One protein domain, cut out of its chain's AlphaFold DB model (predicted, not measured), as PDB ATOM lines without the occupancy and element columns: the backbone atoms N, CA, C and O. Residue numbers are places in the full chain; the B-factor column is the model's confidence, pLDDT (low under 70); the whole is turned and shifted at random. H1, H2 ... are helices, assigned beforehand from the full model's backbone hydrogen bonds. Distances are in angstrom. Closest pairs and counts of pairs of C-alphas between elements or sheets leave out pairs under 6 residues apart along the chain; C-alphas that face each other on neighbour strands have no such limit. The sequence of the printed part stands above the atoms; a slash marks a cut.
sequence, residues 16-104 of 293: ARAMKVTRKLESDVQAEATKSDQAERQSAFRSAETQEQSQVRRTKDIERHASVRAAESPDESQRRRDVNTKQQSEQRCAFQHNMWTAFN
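What this domain is: This is residues 16 to 104 of the 293 residues of an uncharacterized protein of Araneus ventricosus (UniProt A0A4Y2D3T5). Here you meet an open zigzag of four helices, H1 to H4, joined end to end at sharp corners without a shared core; tiny H5 folds back on residues 91 to 95 of H4. The printed part has 89 residues with five named helices and no named strand, all helix. It is extended, radius of gyration of the C-alphas 19.5 A, spanning 52 by 38 by 35 A.

How they stand to each other: Start with H1, residues 16 to 25, and H2, residues 28 to 47: close but not clearly touching, closest C-alphas Arg 23 and Ala 31 at 7.8 A, opposite ways at a steep tilt of 53 degrees. H2 and H3, residues 51 to 70, are close but not clearly touching, closest C-alphas Arg 46 and Ser 54 at 7.8 A, opposite ways at a steep 51 degrees. H3 and H4, residues 74 to 96, are close but not clearly touching, closest C-alphas Arg 69 and Ser 77 at 7.6 A, opposite ways at a steep 66 degrees. H5, residues 100 to 103, touches H4, closest C-alphas Ala 102 and Ala 94 at 5.7 A. In H1 to H4 every O i to N i+4 pair is within hydrogen-bond range; H5 is too short for one.

Where its parts are: Find C-alpha 16 at (-11.372, -5.598, 97.144), where H1 begins; H2 runs 28.3 A, H3 28.5 A, H4 32.2 A. H5 ends at C-alpha 103, (-27.611, 29.783, 72.821).

The domain as a whole: The farthest C-alphas, Ala 18 and Asn 98, are 54.8 A apart. The printed part has no cut, the four links are tight, and residues 91 to 104 have pLDDT under 70.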
ATOM      1  N   ALA A  16     -10.413  -6.698  97.025       80.56
ATOM      2  CA  ALA A  16     -11.372  -5.598  97.144       80.56
ATOM      3  C   ALA A  16     -11.100  -4.705  98.368       80.56
ATOM      4  O   ALA A  16     -11.328  -3.497  98.323       80.56
ATOM      5  N   ARG A  17     -10.589  -5.281  99.465       83.31
ATOM      6  CA  ARG A  17     -10.168  -4.509 100.646       83.31
ATOM      7  C   ARG A  17      -8.913  -3.687 100.356       83.31
ATOM      8  O   ARG A  17      -8.904  -2.507 100.680       83.31
ATOM      9  N   ALA A  18      -7.907  -4.277  99.710       82.69
ATOM     10  CA  ALA A  18      -6.692  -3.572  99.309       82.69
ATOM     11  C   ALA A  18      -7.002  -2.415  98.343       82.69
ATOM     12  O   ALA A  18      -6.570  -1.297  98.596       82.69
ATOM     13  N   MET A  19      -7.847  -2.647  97.331       84.00
ATOM     14  CA  MET A  19      -8.291  -1.608  96.390       84.00
ATOM     15  C   MET A  19      -9.041  -0.457  97.074       84.00
ATOM     16  O   MET A  19      -8.892   0.699  96.693       84.00
ATOM     17  N   LYS A  20      -9.847  -0.744  98.107       85.31
ATOM     18  CA  LYS A  20     -10.509   0.305  98.903       85.31
ATOM     19  C   LYS A  20      -9.520   1.135  99.715       85.31
ATOM     20  O   LYS A  20      -9.758   2.322  99.901       85.31
ATOM     21  N   VAL A  21      -8.462   0.512 100.235       86.88
ATOM     22  CA  VAL A  21      -7.420   1.209 101.001       86.88
ATOM     23  C   VAL A  21      -6.583   2.085 100.075       86.88
ATOM     24  O   VAL A  21      -6.404   3.255 100.385       86.88
ATOM     25  N   THR A  22      -6.162   1.576  98.915       81.94
ATOM     26  CA  THR A  22      -5.440   2.383  97.922       81.94
ATOM     27  C   THR A  22      -6.282   3.560  97.442       81.94
ATOM     28  O   THR A  22      -5.795   4.680  97.472       81.94
ATOM     29  N   ARG A  23      -7.576   3.358  97.152       82.06
ATOM     30  CA  ARG A  23      -8.470   4.444  96.705       82.06
ATOM     31  C   ARG A  23      -8.739   5.518  97.765       82.06
ATOM     32  O   ARG A  23      -9.146   6.619  97.435       82.06
ATOM     33  N   LYS A  24      -8.547   5.202  99.052       86.25
ATOM     34  CA  LYS A  24      -8.629   6.183 100.150       86.25
ATOM     35  C   LYS A  24      -7.338   6.981 100.342       86.25
ATOM     36  O   LYS A  24      -7.375   8.002 101.015       86.25
ATOM     37  N   LEU A  25      -6.222   6.473  99.826       89.19
ATOM     38  CA  LEU A  25      -4.893   7.071  99.944       89.19
ATOM     39  C   LEU A  25      -4.444   7.749  98.640       89.19
ATOM     40  O   LEU A  25      -3.335   8.274  98.589       89.19
ATOM     41  N   GLU A  26      -5.275   7.718  97.596       87.31
ATOM     42  CA  GLU A  26      -5.021   8.404  96.330       87.31
ATOM     43  C   GLU A  26      -4.975   9.921  96.535       87.31
ATOM     44  O   GLU A  26      -5.803  10.493  97.246       87.31
ATOM     45  N   SER A  27      -4.007  10.570  95.887       89.25
ATOM     46  CA  SER A  27      -3.990  12.029  95.779       89.25
ATOM     47  C   SER A  27      -5.034  12.513  94.775       89.25
ATOM     48  O   SER A  27      -5.444  11.762  93.890       89.25
ATOM     49  N   ASP A  28      -5.409  13.791  94.840       88.62
ATOM     50  CA  ASP A  28      -6.394  14.372  93.915       88.62
ATOM     51  C   ASP A  28      -5.986  14.206  92.442       88.62
ATOM     52  O   ASP A  28      -6.814  13.890  91.594       88.62
ATOM     53  N   VAL A  29      -4.687  14.323  92.141       89.88
ATOM     54  CA  VAL A  29      -4.149  14.123  90.784       89.88
ATOM     55  C   VAL A  29      -4.298  12.668  90.329       89.88
ATOM     56  O   VAL A  29      -4.635  12.406  89.176       89.88
ATOM     57  N   GLN A  30      -4.070  11.708  91.228       85.38
ATOM     58  CA  GLN A  30      -4.245  10.281  90.936       85.38
ATOM     59  C   GLN A  30      -5.729   9.917  90.796       85.38
ATOM     60  O   GLN A  30      -6.098   9.159  89.896       85.38
ATOM     61  N   ALA A  31      -6.590  10.493  91.634       86.56
ATOM     62  CA  ALA A  31      -8.034  10.332  91.541       86.56
ATOM     63  C   ALA A  31      -8.578  10.906  90.223       86.56
ATOM     64  O   ALA A  31      -9.442  10.305  89.591       86.56
ATOM     65  N   GLU A  32      -8.054  12.040  89.758       88.75
ATOM     66  CA  GLU A  32      -8.487  12.633  88.493       88.75
ATOM     67  C   GLU A  32      -7.983  11.839  87.280       88.75
ATOM     68  O   GLU A  32      -8.748  11.568  86.353       88.75
ATOM     69  N   ALA A  33      -6.734  11.362  87.318       89.50
ATOM     70  CA  ALA A  33      -6.193  10.481  86.284       89.50
ATOM     71  C   ALA A  33      -6.993   9.170  86.170       89.50
ATOM     72  O   ALA A  33      -7.331   8.742  85.069       89.50
ATOM     73  N   THR A  34      -7.372   8.559  87.298       88.38
ATOM     74  CA  THR A  34      -8.184   7.330  87.286       88.38
ATOM     75  C   THR A  34      -9.604   7.567  86.769       88.38
ATOM     76  O   THR A  34     -10.118   6.730  86.022       88.38
ATOM     77  N   LYS A  35     -10.233   8.707  87.094       89.88
ATOM     78  CA  LYS A  35     -11.521   9.104  86.497       89.88
ATOM     79  C   LYS A  35     -11.406   9.300  84.987       89.88
ATOM     80  O   LYS A  35     -12.270   8.814  84.259       89.88
ATOM     81  N   SER A  36     -10.345   9.963  84.523       90.38
ATOM     82  CA  SER A  36     -10.084  10.185  83.096       90.38
ATOM     83  C   SER A  36      -9.913   8.861  82.348       90.38
ATOM     84  O   SER A  36     -10.621   8.608  81.373       90.38
ATOM     85  N   ASP A  37      -9.064   7.966  82.857       91.19
ATOM     86  CA  ASP A  37      -8.861   6.626  82.293       91.19
ATOM     87  C   ASP A  37     -10.164   5.816  82.256       91.19
ATOM     88  O   ASP A  37     -10.456   5.100  81.293       91.19
ATOM     89  N   GLN A  38     -10.971   5.907  83.316       91.12
ATOM     90  CA  GLN A  38     -12.257   5.225  83.376       91.12
ATOM     91  C   GLN A  38     -13.244   5.795  82.348       91.12
ATOM     92  O   GLN A  38     -13.944   5.016  81.690       91.12
ATOM     93  N   ALA A  39     -13.294   7.118  82.182       90.75
ATOM     94  CA  ALA A  39     -14.135   7.779  81.191       90.75
ATOM     95  C   ALA A  39     -13.728   7.391  79.761       90.75
ATOM     96  O   ALA A  39     -14.593   7.069  78.945       90.75
ATOM     97  N   GLU A  40     -12.427   7.329  79.474       91.88
ATOM     98  CA  GLU A  40     -11.911   6.925  78.163       91.88
ATOM     99  C   GLU A  40     -12.258   5.466  77.844       91.88
ATOM    100  O   GLU A  40     -12.798   5.175  76.774       91.88
ATOM    101  N   ARG A  41     -12.066   4.547  78.799       91.31
ATOM    102  CA  ARG A  41     -12.460   3.134  78.635       91.31
ATOM    103  C   ARG A  41     -13.961   2.978  78.405       91.31
ATOM    104  O   ARG A  41     -14.375   2.182  77.563       91.31
ATOM    105  N   GLN A  42     -14.782   3.731  79.138       90.56
ATOM    106  CA  GLN A  42     -16.232   3.719  78.947       90.56
ATOM    107  C   GLN A  42     -16.634   4.304  77.590       90.56
ATOM    108  O   GLN A  42     -17.517   3.748  76.940       90.56
ATOM    109  N   SER A  43     -15.987   5.379  77.140       89.94
ATOM    110  CA  SER A  43     -16.203   5.971  75.815       89.94
ATOM    111  C   SER A  43     -15.849   4.987  74.697       89.94
ATOM    112  O   SER A  43     -16.661   4.748  73.802       89.94
ATOM    113  N   ALA A  44     -14.694   4.323  74.803       90.44
ATOM    114  CA  ALA A  44     -14.268   3.294  73.861       90.44
ATOM    115  C   ALA A  44     -15.287   2.144  73.790       90.44
ATOM    116  O   ALA A  44     -15.716   1.769  72.698       90.44
ATOM    117  N   PHE A  45     -15.750   1.646  74.942       88.25
ATOM    118  CA  PHE A  45     -16.777   0.602  74.999       88.25
ATOM    119  C   PHE A  45     -18.105   1.051  74.369       88.25
ATOM    120  O   PHE A  45     -18.678   0.311  73.575       88.25
ATOM    121  N   ARG A  46     -18.563   2.281  74.653       87.12
ATOM    122  CA  ARG A  46     -19.781   2.859  74.051       87.12
ATOM    123  C   ARG A  46     -19.659   3.011  72.535       87.12
ATOM    124  O   ARG A  46     -20.624   2.768  71.825       87.12
ATOM    125  N   SER A  47     -18.485   3.389  72.030       85.44
ATOM    126  CA  SER A  47     -18.262   3.552  70.585       85.44
ATOM    127  C   SER A  47     -18.243   2.229  69.810       85.44
ATOM    128  O   SER A  47     -18.502   2.220  68.609       85.44
ATOM    129  N   ALA A  48     -17.956   1.118  70.495       91.06
ATOM    130  CA  ALA A  48     -17.969  -0.232  69.936       91.06
ATOM    131  C   ALA A  48     -19.307  -0.971  70.153       91.06
ATOM    132  O   ALA A  48     -19.454  -2.109  69.707       91.06
ATOM    133  N   GLU A  49     -20.261  -0.352  70.855       92.50
ATOM    134  CA  GLU A  49     -21.539  -0.948  71.244       92.50
ATOM    135  C   GLU A  49     -22.438  -1.179  70.016       92.50
ATOM    136  O   GLU A  49     -22.590  -0.306  69.158       92.50
ATOM    137  N   THR A  50     -23.074  -2.352  69.920       92.94
ATOM    138  CA  THR A  50     -24.083  -2.590  68.873       92.94
ATOM    139  C   THR A  50     -25.382  -1.839  69.181       92.94
ATOM    140  O   THR A  50     -25.612  -1.372  70.301       92.94
ATOM    141  N   GLN A  51     -26.281  -1.731  68.198       89.19
ATOM    142  CA  GLN A  51     -27.575  -1.068  68.388       89.19
ATOM    143  C   GLN A  51     -28.421  -1.740  69.485       89.19
ATOM    144  O   GLN A  51     -28.983  -1.041  70.328       89.19
ATOM    145  N   GLU A  52     -28.460  -3.075  69.516       91.50
ATOM    146  CA  GLU A  52     -29.177  -3.844  70.542       91.50
ATOM    147  C   GLU A  52     -28.557  -3.660  71.930       91.50
ATOM    148  O   GLU A  52     -29.267  -3.394  72.898       91.50
ATOM    149  N   GLN A  53     -27.225  -3.724  72.032       90.00
ATOM    150  CA  GLN A  53     -26.521  -3.490  73.296       90.00
ATOM    151  C   GLN A  53     -26.801  -2.078  73.827       90.00
ATOM    152  O   GLN A  53     -27.166  -1.915  74.992       90.00
ATOM    153  N   SER A  54     -26.768  -1.081  72.939       89.31
ATOM    154  CA  SER A  54     -27.061   0.315  73.266       89.31
ATOM    155  C   SER A  54     -28.492   0.510  73.761       89.31
ATOM    156  O   SER A  54     -28.726   1.286  74.690       89.31
ATOM    157  N   GLN A  55     -29.464  -0.170  73.146       90.19
ATOM    158  CA  GLN A  55     -30.860  -0.140  73.586       90.19
ATOM    159  C   GLN A  55     -31.011  -0.773  74.970       90.19
ATOM    160  O   GLN A  55     -31.568  -0.133  75.857       90.19
ATOM    161  N   VAL A  56     -30.450  -1.967  75.182       93.06
ATOM    162  CA  VAL A  56     -30.498  -2.675  76.472       93.06
ATOM    163  C   VAL A  56     -29.828  -1.873  77.588       93.06
ATOM    164  O   VAL A  56     -30.295  -1.871  78.726       93.06
ATOM    165  N   ARG A  57     -28.724  -1.181  77.296       92.50
ATOM    166  CA  ARG A  57     -28.079  -0.305  78.275       92.50
ATOM    167  C   ARG A  57     -28.973   0.882  78.621       92.50
ATOM    168  O   ARG A  57     -29.187   1.132  79.801       92.50
ATOM    169  N   ARG A  58     -29.536   1.573  77.619       89.38
ATOM    170  CA  ARG A  58     -30.448   2.705  77.854       89.38
ATOM    171  C   ARG A  58     -31.679   2.295  78.658       89.38
ATOM    172  O   ARG A  58     -32.040   3.021  79.574       89.38
ATOM    173  N   THR A  59     -32.294   1.147  78.369       89.81
ATOM    174  CA  THR A  59     -33.454   0.673  79.142       89.81
ATOM    175  C   THR A  59     -33.078   0.372  80.587       89.81
ATOM    176  O   THR A  59     -33.759   0.832  81.498       89.81
ATOM    177  N   LYS A  60     -31.942  -0.295  80.817       92.75
ATOM    178  CA  LYS A  60     -31.430  -0.542  82.173       92.75
ATOM    179  C   LYS A  60     -31.091   0.739  82.930       92.75
ATOM    180  O   LYS A  60     -31.313   0.804  84.137       92.75
ATOM    181  N   ASP A  61     -30.530   1.736  82.250       89.94
ATOM    182  CA  ASP A  61     -30.233   3.034  82.855       89.94
ATOM    183  C   ASP A  61     -31.547   3.744  83.231       89.94
ATOM    184  O   ASP A  61     -31.698   4.166  84.377       89.94
ATOM    185  N   ILE A  62     -32.543   3.769  82.333       88.19
ATOM    186  CA  ILE A  62     -33.888   4.315  82.601       88.19
ATOM    187  C   ILE A  62     -34.532   3.634  83.816       88.19
ATOM    188  O   ILE A  62     -34.993   4.319  84.727       88.19
ATOM    189  N   GLU A  63     -34.531   2.301  83.866       91.62
ATOM    190  CA  GLU A  63     -35.091   1.529  84.983       91.62
ATOM    191  C   GLU A  63     -34.370   1.819  86.304       91.62
ATOM    192  O   GLU A  63     -35.008   1.972  87.350       91.62
ATOM    193  N   ARG A  64     -33.036   1.941  86.266       90.69
ATOM    194  CA  ARG A  64     -32.239   2.291  87.445       90.69
ATOM    195  C   ARG A  64     -32.591   3.684  87.947       90.69
ATOM    196  O   ARG A  64     -32.856   3.830  89.137       90.69
ATOM    197  N   HIS A  65     -32.630   4.683  87.068       83.31
ATOM    198  CA  HIS A  65     -32.987   6.050  87.451       83.31
ATOM    199  C   HIS A  65     -34.434   6.135  87.949       83.31
ATOM    200  O   HIS A  65     -34.691   6.790  88.955       83.31
ATOM    201  N   ALA A  66     -35.377   5.427  87.318       90.81
ATOM    202  CA  ALA A  66     -36.755   5.339  87.801       90.81
ATOM    203  C   ALA A  66     -36.828   4.731  89.211       90.81
ATOM    204  O   ALA A  66     -37.543   5.250  90.065       90.81
ATOM    205  N   SER A  67     -36.038   3.687  89.477       92.19
ATOM    206  CA  SER A  67     -35.960   3.051  90.796       92.19
ATOM    207  C   SER A  67     -35.332   3.965  91.850       92.19
ATOM    208  O   SER A  67     -35.833   4.029  92.968       92.19
ATOM    209  N   VAL A  68     -34.270   4.701  91.501       90.81
ATOM    210  CA  VAL A  68     -33.650   5.699  92.391       90.81
ATOM    211  C   VAL A  68     -34.650   6.799  92.730       90.81
ATOM    212  O   VAL A  68     -34.844   7.085  93.906       90.81
ATOM    213  N   ARG A  69     -35.360   7.339  91.730       88.12
ATOM    214  CA  ARG A  69     -36.405   8.355  91.938       88.12
ATOM    215  C   ARG A  69     -37.552   7.854  92.810       88.12
ATOM    216  O   ARG A  69     -38.049   8.602  93.640       88.12
ATOM    217  N   ALA A  70     -37.969   6.600  92.637       90.56
ATOM    218  CA  ALA A  70     -39.008   5.991  93.466       90.56
ATOM    219  C   ALA A  70     -38.560   5.773  94.923       90.56
ATOM    220  O   ALA A  70     -39.405   5.687  95.810       90.56
ATOM    221  N   ALA A  71     -37.250   5.678  95.162       93.38
ATOM    222  CA  ALA A  71     -36.655   5.519  96.483       93.38
ATOM    223  C   ALA A  71     -36.224   6.848  97.136       93.38
ATOM    224  O   ALA A  71     -35.753   6.815  98.273       93.38
ATOM    225  N   GLU A  72     -36.363   7.990  96.449       93.94
ATOM    226  CA  GLU A  72     -36.040   9.309  97.003       93.94
ATOM    227  C   GLU A  72     -36.881   9.593  98.251       93.94
ATOM    228  O   GLU A  72     -38.098   9.380  98.282       93.94
ATOM    229  N   SER A  73     -36.238  10.137  99.282       95.12
ATOM    230  CA  SER A  73     -36.970  10.738 100.392       95.12
ATOM    231  C   SER A  73     -37.701  12.014  99.939       95.12
ATOM    232  O   SER A  73     -37.297  12.652  98.961       95.12
ATOM    233  N   PRO A  74     -38.753  12.450 100.660       94.56
ATOM    234  CA  PRO A  74     -39.454  13.693 100.341       94.56
ATOM    235  C   PRO A  74     -38.528  14.917 100.238       94.56
ATOM    236  O   PRO A  74     -38.701  15.736  99.335       94.56
ATOM    237  N   ASP A  75     -37.513  15.005 101.104       93.06
ATOM    238  CA  ASP A  75     -36.533  16.097 101.104       93.06
ATOM    239  C   ASP A  75     -35.620  16.059  99.869       93.06
ATOM    240  O   ASP A  75     -35.338  17.096  99.266       93.06
ATOM    241  N   GLU A  76     -35.168  14.873  99.456       91.00
ATOM    242  CA  GLU A  76     -34.344  14.698  98.251       91.00
ATOM    243  C   GLU A  76     -35.140  15.012  96.983       91.00
ATOM    244  O   GLU A  76     -34.665  15.756  96.119       91.00
ATOM    245  N   SER A  77     -36.384  14.530  96.901       90.19
ATOM    246  CA  SER A  77     -37.294  14.867  95.807       90.19
ATOM    247  C   SER A  77     -37.561  16.369  95.723       90.19
ATOM    248  O   SER A  77     -37.610  16.912  94.616       90.19
ATOM    249  N   GLN A  78     -37.724  17.056  96.860       90.44
ATOM    250  CA  GLN A  78     -37.931  18.503  96.873       90.44
ATOM    251  C   GLN A  78     -36.682  19.246  96.387       90.44
ATOM    252  O   GLN A  78     -36.785  20.047  95.460       90.44
ATOM    253  N   ARG A  79     -35.491  18.903  96.898       91.62
ATOM    254  CA  ARG A  79     -34.220  19.496  96.440       91.62
ATOM    255  C   ARG A  79     -34.014  19.333  94.937       91.62
ATOM    256  O   ARG A  79     -33.623  20.287  94.269       91.62
ATOM    257  N   ARG A  80     -34.315  18.154  94.383       89.19
ATOM    258  CA  ARG A  80     -34.224  17.911  92.936       89.19
ATOM    259  C   ARG A  80     -35.176  18.813  92.146       89.19
ATOM    260  O   ARG A  80     -34.777  19.371  91.124       89.19
ATOM    261  N   ARG A  81     -36.424  18.973  92.605       87.00
ATOM    262  CA  ARG A  81     -37.392  19.889  91.972       87.00
ATOM    263  C   ARG A  81     -36.936  21.339  92.061       87.00
ATOM    264  O   ARG A  81     -37.073  22.053  91.071       87.00
ATOM    265  N   ASP A  82     -36.374  21.757  93.189       87.25
ATOM    266  CA  ASP A  82     -35.887  23.124  93.388       87.25
ATOM    267  C   ASP A  82     -34.707  23.430  92.458       87.25
ATOM    268  O   ASP A  82     -34.701  24.467  91.795       87.25
ATOM    269  N   VAL A  83     -33.753  22.499  92.329       87.31
ATOM    270  CA  VAL A  83     -32.626  22.614  91.386       87.31
ATOM    271  C   VAL A  83     -33.127  22.697  89.944       87.31
ATOM    272  O   VAL A  83     -32.731  23.611  89.222       87.31
ATOM    273  N   ASN A  84     -34.038  21.808  89.537       83.50
ATOM    274  CA  ASN A  84     -34.610  21.836  88.188       83.50
ATOM    275  C   ASN A  84     -35.370  23.152  87.929       83.50
ATOM    276  O   ASN A  84     -35.189  23.798  86.902       83.50
ATOM    277  N   THR A  85     -36.166  23.610  88.899       81.56
ATOM    278  CA  THR A  85     -36.926  24.867  88.801       81.56
ATOM    279  C   THR A  85     -36.004  26.081  88.700       81.56
ATOM    280  O   THR A  85     -36.280  26.989  87.914       81.56
ATOM    281  N   LYS A  86     -34.905  26.094  89.463       85.75
ATOM    282  CA  LYS A  86     -33.883  27.146  89.427       85.75
ATOM    283  C   LYS A  86     -33.145  27.167  88.089       85.75
ATOM    284  O   LYS A  86     -33.033  28.225  87.484       85.75
ATOM    285  N   GLN A  87     -32.717  26.012  87.583       78.38
ATOM    286  CA  GLN A  87     -32.084  25.926  86.263       78.38
ATOM    287  C   GLN A  87     -33.033  26.432  85.162       78.38
ATOM    288  O   GLN A  87     -32.649  27.254  84.329       78.38
ATOM    289  N   GLN A  88     -34.307  26.027  85.214       73.88
ATOM    290  CA  GLN A  88     -35.335  26.505  84.289       73.88
ATOM    291  C   GLN A  88     -35.627  28.008  84.432       73.88
ATOM    292  O   GLN A  88     -35.979  28.663  83.451       73.88
ATOM    293  N   SER A  89     -35.560  28.592  85.634       76.31
ATOM    294  CA  SER A  89     -35.778  30.034  85.820       76.31
ATOM    295  C   SER A  89     -34.588  30.868  85.343       76.31
ATOM    296  O   SER A  89     -34.801  31.874  84.667       76.31
ATOM    297  N   GLU A  90     -33.357  30.434  85.615       73.88
ATOM    298  CA  GLU A  90     -32.125  31.085  85.151       73.88
ATOM    299  C   GLU A  90     -32.075  31.154  83.623       73.88
ATOM    300  O   GLU A  90     -31.791  32.206  83.049       73.88
ATOM    301  N   GLN A  91     -32.451  30.069  82.949       67.69
ATOM    302  CA  GLN A  91     -32.494  30.039  81.490       67.69
ATOM    303  C   GLN A  91     -33.643  30.851  80.906       67.69
ATOM    304  O   GLN A  91     -33.445  31.540  79.906       67.69
ATOM    305  N   ARG A  92     -34.821  30.848  81.545       68.25
ATOM    306  CA  ARG A  92     -35.912  31.762  81.166       68.25
ATOM    307  C   ARG A  92     -35.482  33.220  81.287       68.25
ATOM    308  O   ARG A  92     -35.781  33.995  80.388       68.25
ATOM    309  N   CYS A  93     -34.754  33.580  82.343       69.62
ATOM    310  CA  CYS A  93     -34.209  34.924  82.525       69.62
ATOM    311  C   CYS A  93     -33.186  35.273  81.430       69.62
ATOM    312  O   CYS A  93     -33.307  36.314  80.784       69.62
ATOM    313  N   ALA A  94     -32.233  34.376  81.149       64.56
ATOM    314  CA  ALA A  94     -31.237  34.563  80.092       64.56
ATOM    315  C   ALA A  94     -31.876  34.712  78.698       64.56
ATOM    316  O   ALA A  94     -31.446  35.547  77.897       64.56
ATOM    317  N   PHE A  95     -32.932  33.938  78.432       62.31
ATOM    318  CA  PHE A  95     -33.709  34.024  77.201       62.31
ATOM    319  C   PHE A  95     -34.537  35.321  77.126       62.31
ATOM    320  O   PHE A  95     -34.465  36.038  76.130       62.31
ATOM    321  N   GLN A  96     -35.261  35.678  78.193       64.50
ATOM    322  CA  GLN A  96     -36.055  36.911  78.269       64.50
ATOM    323  C   GLN A  96     -35.190  38.168  78.105       64.50
ATOM    324  O   GLN A  96     -35.626  39.150  77.504       64.50
ATOM    325  N   HIS A  97     -33.947  38.123  78.585       66.06
ATOM    326  CA  HIS A  97     -32.983  39.207  78.440       66.06
ATOM    327  C   HIS A  97     -32.307  39.255  77.052       66.06
ATOM    328  O   HIS A  97     -31.450  40.104  76.827       66.06
ATOM    329  N   ASN A  98     -32.689  38.390  76.098       62.44
ATOM    330  CA  ASN A  98     -32.070  38.294  74.769       62.44
ATOM    331  C   ASN A  98     -30.532  38.270  74.858       62.44
ATOM    332  O   ASN A  98     -29.844  39.081  74.232       62.44
ATOM    333  N   MET A  99     -29.974  37.362  75.656       64.50
ATOM    334  CA  MET A  99     -28.524  37.224  75.771       64.50
ATOM    335  C   MET A  99     -28.040  36.087  74.869       64.50
ATOM    336  O   MET A  99     -28.493  34.956  75.015       64.50
ATOM    337  N   TRP A 100     -27.100  36.355  73.949       61.53
ATOM    338  CA  TRP A 100     -26.551  35.330  73.037       61.53
ATOM    339  C   TRP A 100     -25.985  34.111  73.783       61.53
ATOM    340  O   TRP A 100     -26.032  32.989  73.292       61.53
ATOM    341  N   THR A 101     -25.506  34.311  75.012       60.44
ATOM    342  CA  THR A 101     -25.020  33.237  75.885       60.44
ATOM    343  C   THR A 101     -26.074  32.175  76.198       60.44
ATOM    344  O   THR A 101     -25.690  31.067  76.543       60.44
ATOM    345  N   ALA A 102     -27.370  32.474  76.058       59.56
ATOM    346  CA  ALA A 102     -28.448  31.493  76.191       59.56
ATOM    347  C   ALA A 102     -28.465  30.454  75.050       59.56
ATOM    348  O   ALA A 102     -29.086  29.408  75.200       59.56
ATOM    349  N   PHE A 103     -27.784  30.729  73.928       60.44
ATOM    350  CA  PHE A 103     -27.611  29.783  72.821       60.44
ATOM    351  C   PHE A 103     -26.268  29.061  72.830       60.44
ATOM    352  O   PHE A 103     -26.087  28.123  72.052       60.44
ATOM    353  N   ASN A 104     -25.322  29.482  73.675       59.12
ATOM    354  CA  ASN A 104     -24.096  28.713  73.853       59.12
ATOM    355  C   ASN A 104     -24.498  27.340  74.401       59.12
ATOM    356  O   ASN A 104     -25.210  27.259  75.397       59.12
TER     357      ASN A 104